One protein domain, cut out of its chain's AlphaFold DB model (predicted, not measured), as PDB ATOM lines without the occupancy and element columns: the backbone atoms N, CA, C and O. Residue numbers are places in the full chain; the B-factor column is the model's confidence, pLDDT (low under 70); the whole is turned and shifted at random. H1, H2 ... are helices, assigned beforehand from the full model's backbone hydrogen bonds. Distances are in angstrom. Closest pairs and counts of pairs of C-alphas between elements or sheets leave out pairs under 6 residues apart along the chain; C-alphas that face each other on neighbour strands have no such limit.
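AT A GLANCE: This is residues 154 to 215 of the 220 residues of an uncharacterized protein of Mycobacteroides abscessus (strain ATCC 19977 / DSM 44196 / CIP 104536 / JCM 13569 / NCTC 13031 / TMC 1543) (UniProt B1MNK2). Two helices of similar length, H1 and H2, lie side by side as a helical hairpin, and a third, H4, runs crosswise to them at a distance, reached from H2 through the short helix H3. The long link between H1 and H2 loops out toward one end of the long axis, and after H4 the backbone folds back to H1, where the small helix H5 makes the other end. The printed part has 62 residues with five named helices, in the order H1, H2, H3, H4, H5, and no named strand; the class is all helix. The whole is compact, with a radius of gyration of the C-alphas of 10.8 A, yet elongated in outline, with spans of 31 by 21 by 19 A.

HOW THE PARTS SIT: Begin with H1, residues 156 to 166, and go on to H2, residues 181 to 190: these two touch, and their closest C-alphas, those of Pro 157 and Leu 189, are 6.4 A apart. Their lines stand at a shallow tilt of 20 degrees and run opposite ways, as a hairpin. Next look at H3, residues 192 to 195, which is close to H2 but not clearly touching; the closest C-alphas, of Ile 187 and Ser 194, are 7.5 A apart. H4, residues 197 to 205, is likewise close to H3 but not clearly touching, with the C-alphas of Pro 192 and Leu 200 closest at 7.7 A. H4 is apart from both H1 and H2. At H5, residues 212 to 215, you are back at H1: the two only just touch, with 3 pairs of C-alphas within 8 A, the closest being those of Met 159 and Leu 212 at 5.7 A. H5 is apart from H4. In the backbones of H1, H2 and H4 every O i to N i+4 pair is within hydrogen-bond range, while H3 and H5 are too short for such a pair.

IN THESE COORDINATES: Find C-alpha 156 at (217.370, 241.562, 317.550); from there H1 runs 15.5 A to C-alpha 166. H2 starts at C-alpha 181, at (217.700, 225.866, 323.264), and runs 14.3 A to C-alpha 190. H3 measures 5.7 A, H4 12.0 A and H5 5.8 A, the last ending at C-alpha 215, at (211.232, 236.217, 305.627).

THE WHOLE: The two C-alphas farthest apart are those of Pro 175 and Ser 215, at 31.5 A. The printed part has no cut. The link from H1 to H2, residues 167 to 180, is long; those from H2 to H3 and from H3 to H4 are tight, and that from H4 to H5 is short. Look at the B-factor column: the mean pLDDT of the printed part is 89.3, and residues 212 to 215 are under 70.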
ATOM      1  N   PRO A 154     215.979 246.883 317.893       95.19
ATOM      2  CA  PRO A 154     214.578 246.453 317.894       95.19
ATOM      3  C   PRO A 154     214.357 245.112 317.179       95.19
ATOM      4  O   PRO A 154     213.557 244.301 317.633       95.19
ATOM      5  N   ASP A 155     215.127 244.820 316.128       94.56
ATOM      6  CA  ASP A 155     214.945 243.597 315.334       94.56
ATOM      7  C   ASP A 155     215.684 242.390 315.944       94.56
ATOM      8  O   ASP A 155     215.514 241.248 315.508       94.56
ATOM      9  N   TRP A 156     216.543 242.613 316.949       95.81
ATOM     10  CA  TRP A 156     217.370 241.562 317.550       95.81
ATOM     11  C   TRP A 156     216.553 240.386 318.112       95.81
ATOM     12  O   TRP A 156     216.895 239.240 317.799       95.81
ATOM     13  N   PRO A 157     215.484 240.598 318.911       95.81
ATOM     14  CA  PRO A 157     214.752 239.488 319.515       95.81
ATOM     15  C   PRO A 157     214.046 238.594 318.492       95.81
ATOM     16  O   PRO A 157     214.059 237.363 318.621       95.81
ATOM     17  N   GLU A 158     213.467 239.201 317.457       94.62
ATOM     18  CA  GLU A 158     212.821 238.479 316.363       94.62
ATOM     19  C   GLU A 158     213.855 237.713 315.535       94.62
ATOM     20  O   GLU A 158     213.657 236.528 315.258       94.62
ATOM     21  N   MET A 159     215.013 238.323 315.243       95.19
ATOM     22  CA  MET A 159     216.117 237.647 314.556       95.19
ATOM     23  C   MET A 159     216.600 236.404 315.304       95.19
ATOM     24  O   MET A 159     216.809 235.358 314.691       95.19
ATOM     25  N   VAL A 160     216.796 236.514 316.622       96.00
ATOM     26  CA  VAL A 160     217.238 235.399 317.472       96.00
ATOM     27  C   VAL A 160     216.211 234.273 317.459       96.00
ATOM     28  O   VAL A 160     216.589 233.109 317.320       96.00
ATOM     29  N   THR A 161     214.927 234.612 317.569       95.38
ATOM     30  CA  THR A 161     213.832 233.632 317.557       95.38
ATOM     31  C   THR A 161     213.777 232.903 316.215       95.38
ATOM     32  O   THR A 161     213.924 231.684 316.177       95.38
ATOM     33  N   ALA A 162     213.716 233.646 315.106       93.88
ATOM     34  CA  ALA A 162     213.700 233.070 313.765       93.88
ATOM     35  C   ALA A 162     214.949 232.214 313.487       93.88
ATOM     36  O   ALA A 162     214.877 231.161 312.852       93.88
ATOM     37  N   PHE A 163     216.120 232.643 313.964       94.81
ATOM     38  CA  PHE A 163     217.343 231.863 313.817       94.81
ATOM     39  C   PHE A 163     217.255 230.536 314.567       94.81
ATOM     40  O   PHE A 163     217.508 229.492 313.968       94.81
ATOM     41  N   LEU A 164     216.856 230.550 315.840       93.94
ATOM     42  CA  LEU A 164     216.752 229.326 316.630       93.94
ATOM     43  C   LEU A 164     215.664 228.379 316.117       93.94
ATOM     44  O   LEU A 164     215.844 227.170 316.229       93.94
ATOM     45  N   ASP A 165     214.610 228.883 315.481       92.19
ATOM     46  CA  ASP A 165     213.591 228.045 314.841       92.19
ATOM     47  C   ASP A 165     214.104 227.320 313.584       92.19
ATOM     48  O   ASP A 165     213.583 226.265 313.227       92.19
ATOM     49  N   THR A 166     215.145 227.848 312.930       90.06
ATOM     50  CA  THR A 166     215.660 227.322 311.650       90.06
ATOM     51  C   THR A 166     216.914 226.457 311.768       90.06
ATOM     52  O   THR A 166     217.257 225.765 310.809       90.06
ATOM     53  N   VAL A 167     217.621 226.481 312.901       90.19
ATOM     54  CA  VAL A 167     218.866 225.714 313.083       90.19
ATOM     55  C   VAL A 167     218.639 224.422 313.858       90.19
ATOM     56  O   VAL A 167     218.269 224.452 315.023       90.19
ATOM     57  N   ASP A 168     218.920 223.273 313.245       89.44
ATOM     58  CA  ASP A 168     218.683 221.954 313.865       89.44
ATOM     59  C   ASP A 168     219.706 221.567 314.946       89.44
ATOM     60  O   ASP A 168     219.480 220.647 315.731       89.44
ATOM     61  N   GLU A 169     220.841 222.259 314.994       90.69
ATOM     62  CA  GLU A 169     221.932 221.998 315.931       90.69
ATOM     63  C   GLU A 169     222.330 223.289 316.659       90.69
ATOM     64  O   GLU A 169     222.153 224.391 316.137       90.69
ATOM     65  N   LEU A 170     222.870 223.154 317.870       88.81
ATOM     66  CA  LEU A 170     223.430 224.262 318.647       88.81
ATOM     67  C   LEU A 170     224.951 224.364 318.424       88.81
ATOM     68  O   LEU A 170     225.556 223.405 317.934       88.81
ATOM     69  N   PRO A 171     225.593 225.500 318.776       88.06
ATOM     70  CA  PRO A 171     227.027 225.663 318.579       88.06
ATOM     71  C   PRO A 171     227.825 224.528 319.251       88.06
ATOM     72  O   PRO A 171     227.619 224.246 320.438       88.06
ATOM     73  N   PRO A 172     228.739 223.862 318.524       85.19
ATOM     74  CA  PRO A 172     229.523 222.766 319.073       85.19
ATOM     75  C   PRO A 172     230.535 223.278 320.101       85.19
ATOM     76  O   PRO A 172     230.995 224.415 320.033       85.19
ATOM     77  N   GLY A 173     230.921 222.416 321.043       81.69
ATOM     78  CA  GLY A 173     231.954 222.735 322.036       81.69
ATOM     79  C   GLY A 173     231.485 223.619 323.195       81.69
ATOM     80  O   GLY A 173     232.266 223.875 324.105       81.69
ATOM     81  N   LEU A 174     230.214 224.028 323.212       82.56
ATOM     82  CA  LEU A 174     229.626 224.694 324.367       82.56
ATOM     83  C   LEU A 174     229.523 223.746 325.576       82.56
ATOM     84  O   LEU A 174     229.185 222.567 325.394       82.56
ATOM     85  N   PRO A 175     229.732 224.252 326.809       82.88
ATOM     86  CA  PRO A 175     229.422 223.523 328.033       82.88
ATOM     87  C   PRO A 175     228.003 222.931 328.001       82.88
ATOM     88  O   PRO A 175     227.092 223.597 327.508       82.88
ATOM     89  N   PRO A 176     227.759 221.735 328.576       84.38
ATOM     90  CA  PRO A 176     226.443 221.087 328.529       84.38
ATOM     91  C   PRO A 176     225.287 221.966 329.021       84.38
ATOM     92  O   PRO A 176     224.194 221.912 328.470       84.38
ATOM     93  N   ALA A 177     225.537 222.829 330.011       82.56
ATOM     94  CA  ALA A 177     224.546 223.771 330.535       82.56
ATOM     95  C   ALA A 177     224.074 224.820 329.507       82.56
ATOM     96  O   ALA A 177     223.026 225.425 329.702       82.56
ATOM     97  N   LEU A 178     224.841 225.041 328.435       84.56
ATOM     98  CA  LEU A 178     224.552 225.985 327.351       84.56
ATOM     99  C   LEU A 178     224.014 225.292 326.084       84.56
ATOM    100  O   LEU A 178     223.722 225.969 325.103       84.56
ATOM    101  N   GLN A 179     223.873 223.960 326.097       85.44
ATOM    102  CA  GLN A 179     223.326 223.168 324.983       85.44
ATOM    103  C   GLN A 179     221.804 222.965 325.068       85.44
ATOM    104  O   GLN A 179     221.248 222.071 324.434       85.44
ATOM    105  N   ASP A 180     221.119 223.794 325.846       91.19
ATOM    106  CA  ASP A 180     219.664 223.856 325.889       91.19
ATOM    107  C   ASP A 180     219.180 225.047 325.049       91.19
ATOM    108  O   ASP A 180     219.735 226.147 325.135       91.19
ATOM    109  N   ARG A 181     218.163 224.836 324.205       93.12
ATOM    110  CA  ARG A 181     217.700 225.866 323.264       93.12
ATOM    111  C   ARG A 181     217.055 227.055 323.981       93.12
ATOM    112  O   ARG A 181     217.294 228.190 323.573       93.12
ATOM    113  N   ASP A 182     216.313 226.827 325.062       94.06
ATOM    114  CA  ASP A 182     215.695 227.911 325.831       94.06
ATOM    115  C   ASP A 182     216.758 228.709 326.594       94.06
ATOM    116  O   ASP A 182     216.670 229.934 326.716       94.06
ATOM    117  N   VAL A 183     217.795 228.032 327.100       94.38
ATOM    118  CA  VAL A 183     218.981 228.688 327.669       94.38
ATOM    119  C   VAL A 183     219.685 229.534 326.609       94.38
ATOM    120  O   VAL A 183     219.973 230.702 326.874       94.38
ATOM    121  N   MET A 184     219.919 228.991 325.412       94.25
ATOM    122  CA  MET A 184     220.548 229.711 324.302       94.25
ATOM    123  C   MET A 184     219.749 230.958 323.914       94.25
ATOM    124  O   MET A 184     220.328 232.036 323.806       94.25
ATOM    125  N   HIS A 185     218.425 230.836 323.767       96.12
ATOM    126  CA  HIS A 185     217.540 231.964 323.467       96.12
ATOM    127  C   HIS A 185     217.700 233.078 324.505       96.12
ATOM    128  O   HIS A 185     218.049 234.206 324.154       96.12
ATOM    129  N   ARG A 186     217.586 232.753 325.800       97.44
ATOM    130  CA  ARG A 186     217.765 233.736 326.883       97.44
ATOM    131  C   ARG A 186     219.145 234.389 326.875       97.44
ATOM    132  O   ARG A 186     219.247 235.597 327.105       97.44
ATOM    133  N   ILE A 187     220.204 233.621 326.625       96.50
ATOM    134  CA  ILE A 187     221.570 234.153 326.588       96.50
ATOM    135  C   ILE A 187     221.752 235.082 325.393       96.50
ATOM    136  O   ILE A 187     222.277 236.176 325.572       96.50
ATOM    137  N   LEU A 188     221.279 234.706 324.204       96.44
ATOM    138  CA  LEU A 188     221.375 235.545 323.010       96.44
ATOM    139  C   LEU A 188     220.649 236.883 323.171       96.44
ATOM    140  O   LEU A 188     221.107 237.890 322.638       96.44
ATOM    141  N   LEU A 189     219.554 236.926 323.930       96.81
ATOM    142  CA  LEU A 189     218.849 238.176 324.213       96.81
ATOM    143  C   LEU A 189     219.571 239.050 325.249       96.81
ATOM    144  O   LEU A 189     219.607 240.269 325.101       96.81
ATOM    145  N   SER A 190     220.176 238.459 326.281       95.94
ATOM    146  CA  SER A 190     220.667 239.210 327.452       95.94
ATOM    147  C   SER A 190     222.187 239.419 327.502       95.94
ATOM    148  O   SER A 190     222.675 240.500 327.857       95.94
ATOM    149  N   SER A 191     222.959 238.396 327.152       95.56
ATOM    150  CA  SER A 191     224.420 238.390 327.250       95.56
ATOM    151  C   SER A 191     225.070 237.446 326.231       95.56
ATOM    152  O   SER A 191     225.774 236.513 326.633       95.56
ATOM    153  N   PRO A 192     224.865 237.648 324.915       95.62
ATOM    154  CA  PRO A 192     225.443 236.776 323.890       95.62
ATOM    155  C   PRO A 192     226.970 236.663 323.992       95.62
ATOM    156  O   PRO A 192     227.535 235.608 323.722       95.62
ATOM    157  N   ASP A 193     227.643 237.704 324.480       93.81
ATOM    158  CA  ASP A 193     229.085 237.735 324.727       93.81
ATOM    159  C   ASP A 193     229.574 236.706 325.768       93.81
ATOM    160  O   ASP A 193     230.767 236.411 325.818       93.81
ATOM    161  N   SER A 194     228.674 236.111 326.559       93.00
ATOM    162  CA  SER A 194     228.991 235.014 327.490       93.00
ATOM    163  C   SER A 194     229.123 233.637 326.824       93.00
ATOM    164  O   SER A 194     229.644 232.707 327.439       93.00
ATOM    165  N   LEU A 195     228.688 233.490 325.566       93.44
ATOM    166  CA  LEU A 195     228.780 232.226 324.825       93.44
ATOM    167  C   LEU A 195     230.207 231.882 324.391       93.44
ATOM    168  O   LEU A 195     230.475 230.735 324.052       93.44
ATOM    169  N   GLY A 196     231.116 232.855 324.421       94.06
ATOM    170  CA  GLY A 196     232.469 232.719 323.897       94.06
ATOM    171  C   GLY A 196     232.543 232.919 322.380       94.06
ATOM    172  O   GLY A 196     231.572 232.720 321.644       94.06
ATOM    173  N   THR A 197     233.706 233.348 321.901       95.19
ATOM    174  CA  THR A 197     233.901 233.776 320.513       95.19
ATOM    175  C   THR A 197     233.728 232.647 319.505       95.19
ATOM    176  O   THR A 197     233.279 232.924 318.400       95.19
ATOM    177  N   GLU A 198     233.968 231.382 319.851       93.12
ATOM    178  CA  GLU A 198     233.726 230.257 318.934       93.12
ATOM    179  C   GLU A 198     232.245 230.014 318.666       93.12
ATOM    180  O   GLU A 198     231.848 229.771 317.526       93.12
ATOM    181  N   ALA A 199     231.415 230.103 319.704       94.19
ATOM    182  CA  ALA A 199     229.976 229.980 319.539       94.19
ATOM    183  C   ALA A 199     229.429 231.165 318.736       94.19
ATOM    184  O   ALA A 199     228.611 230.973 317.839       94.19
ATOM    185  N   LEU A 200     229.937 232.375 318.988       95.75
ATOM    186  CA  LEU A 200     229.586 233.558 318.202       95.75
ATOM    187  C   LEU A 200     230.046 233.447 316.737       95.75
ATOM    188  O   LEU A 200     229.278 233.785 315.838       95.75
ATOM    189  N   GLU A 201     231.242 232.914 316.473       95.19
ATOM    190  CA  GLU A 201     231.737 232.621 315.118       95.19
ATOM    191  C   GLU A 201     230.803 231.638 314.403       95.19
ATOM    192  O   GLU A 201     230.429 231.851 313.248       95.19
ATOM    193  N   TRP A 202     230.374 230.583 315.103       94.94
ATOM    194  CA  TRP A 202     229.433 229.606 314.565       94.94
ATOM    195  C   TRP A 202     228.088 230.252 314.208       94.94
ATOM    196  O   TRP A 202     227.577 230.011 313.113       94.94
ATOM    197  N   LEU A 203     227.545 231.122 315.069       94.94
ATOM    198  CA  LEU A 203     226.292 231.843 314.804       94.94
ATOM    199  C   LEU A 203     226.398 232.722 313.551       94.94
ATOM    200  O   LEU A 203     225.485 232.736 312.719       94.94
ATOM    201  N   VAL A 204     227.525 233.422 313.381       93.00
ATOM    202  CA  VAL A 204     227.787 234.215 312.172       93.00
ATOM    203  C   VAL A 204     227.862 233.310 310.941       93.00
ATOM    204  O   VAL A 204     227.186 233.577 309.945       93.00
ATOM    205  N   CYS A 205     228.609 232.204 311.019       92.50
ATOM    206  CA  CYS A 205     228.755 231.236 309.928       92.50
ATOM    207  C   CYS A 205     227.420 230.608 309.503       92.50
ATOM    208  O   CYS A 205     227.158 230.456 308.307       92.50
ATOM    209  N   LYS A 206     226.553 230.274 310.464       92.69
ATOM    210  CA  LYS A 206     225.204 229.736 310.215       92.69
ATOM    211  C   LYS A 206     224.211 230.788 309.737       92.69
ATOM    212  O   LYS A 206     223.116 230.442 309.308       92.69
ATOM    213  N   GLY A 207     224.618 232.052 309.724       89.06
ATOM    214  CA  GLY A 207     223.859 233.121 309.108       89.06
ATOM    215  C   GLY A 207     222.782 233.695 310.009       89.06
ATOM    216  O   GLY A 207     221.742 234.062 309.477       89.06
ATOM    217  N   LEU A 208     223.042 233.860 311.313       89.56
ATOM    218  CA  LEU A 208     222.160 234.592 312.238       89.56
ATOM    219  C   LEU A 208     221.614 235.894 311.620       89.56
ATOM    220  O   LEU A 208     220.414 236.132 311.624       89.56
ATOM    221  N   ARG A 209     222.478 236.677 310.961       76.81
ATOM    222  CA  ARG A 209     222.090 237.918 310.263       76.81
ATOM    223  C   ARG A 209     221.193 237.707 309.033       76.81
ATOM    224  O   ARG A 209     220.446 238.599 308.650       76.81
ATOM    225  N   LYS A 210     221.304 236.560 308.361       78.00
ATOM    226  CA  LYS A 210     220.600 236.269 307.098       78.00
ATOM    227  C   LYS A 210     219.162 235.806 307.321       78.00
ATOM    228  O   LYS A 210     218.410 235.758 306.353       78.00
ATOM    229  N   THR A 211     218.788 235.455 308.549       72.31
ATOM    230  CA  THR A 211     217.472 234.879 308.831       72.31
ATOM    231  C   THR A 211     216.345 235.901 308.682       72.31
ATOM    232  O   THR A 211     215.345 235.576 308.052       72.31
ATOM    233  N   LEU A 212     216.544 237.154 309.115       59.12
ATOM    234  CA  LEU A 212     215.577 238.240 308.876       59.12
ATOM    235  C   LEU A 212     215.432 238.605 307.390       59.12
ATOM    236  O   LEU A 212     214.348 238.921 306.931       59.12
ATOM    237  N   MET A 213     216.503 238.511 306.599       62.28
ATOM    238  CA  MET A 213     216.450 238.860 305.169       62.28
ATOM    239  C   MET A 213     215.716 237.818 304.307       62.28
ATOM    240  O   MET A 213     215.498 238.048 303.121       62.28
ATOM    241  N   ARG A 214     215.397 236.638 304.857       58.66
ATOM    242  CA  ARG A 214     214.718 235.556 304.127       58.66
ATOM    243  C   ARG A 214     213.202 235.560 304.305       58.66
ATOM    244  O   ARG A 214     212.522 235.053 303.419       58.66
ATOM    245  N   SER A 215     212.680 236.117 305.398       53.66
ATOM    246  CA  SER A 215     211.232 236.217 305.627       53.66
ATOM    247  C   SER A 215     210.548 237.176 304.652       53.66
ATOM    248  O   SER A 215     209.418 236.918 304.262       53.66
TER     249      SER A 215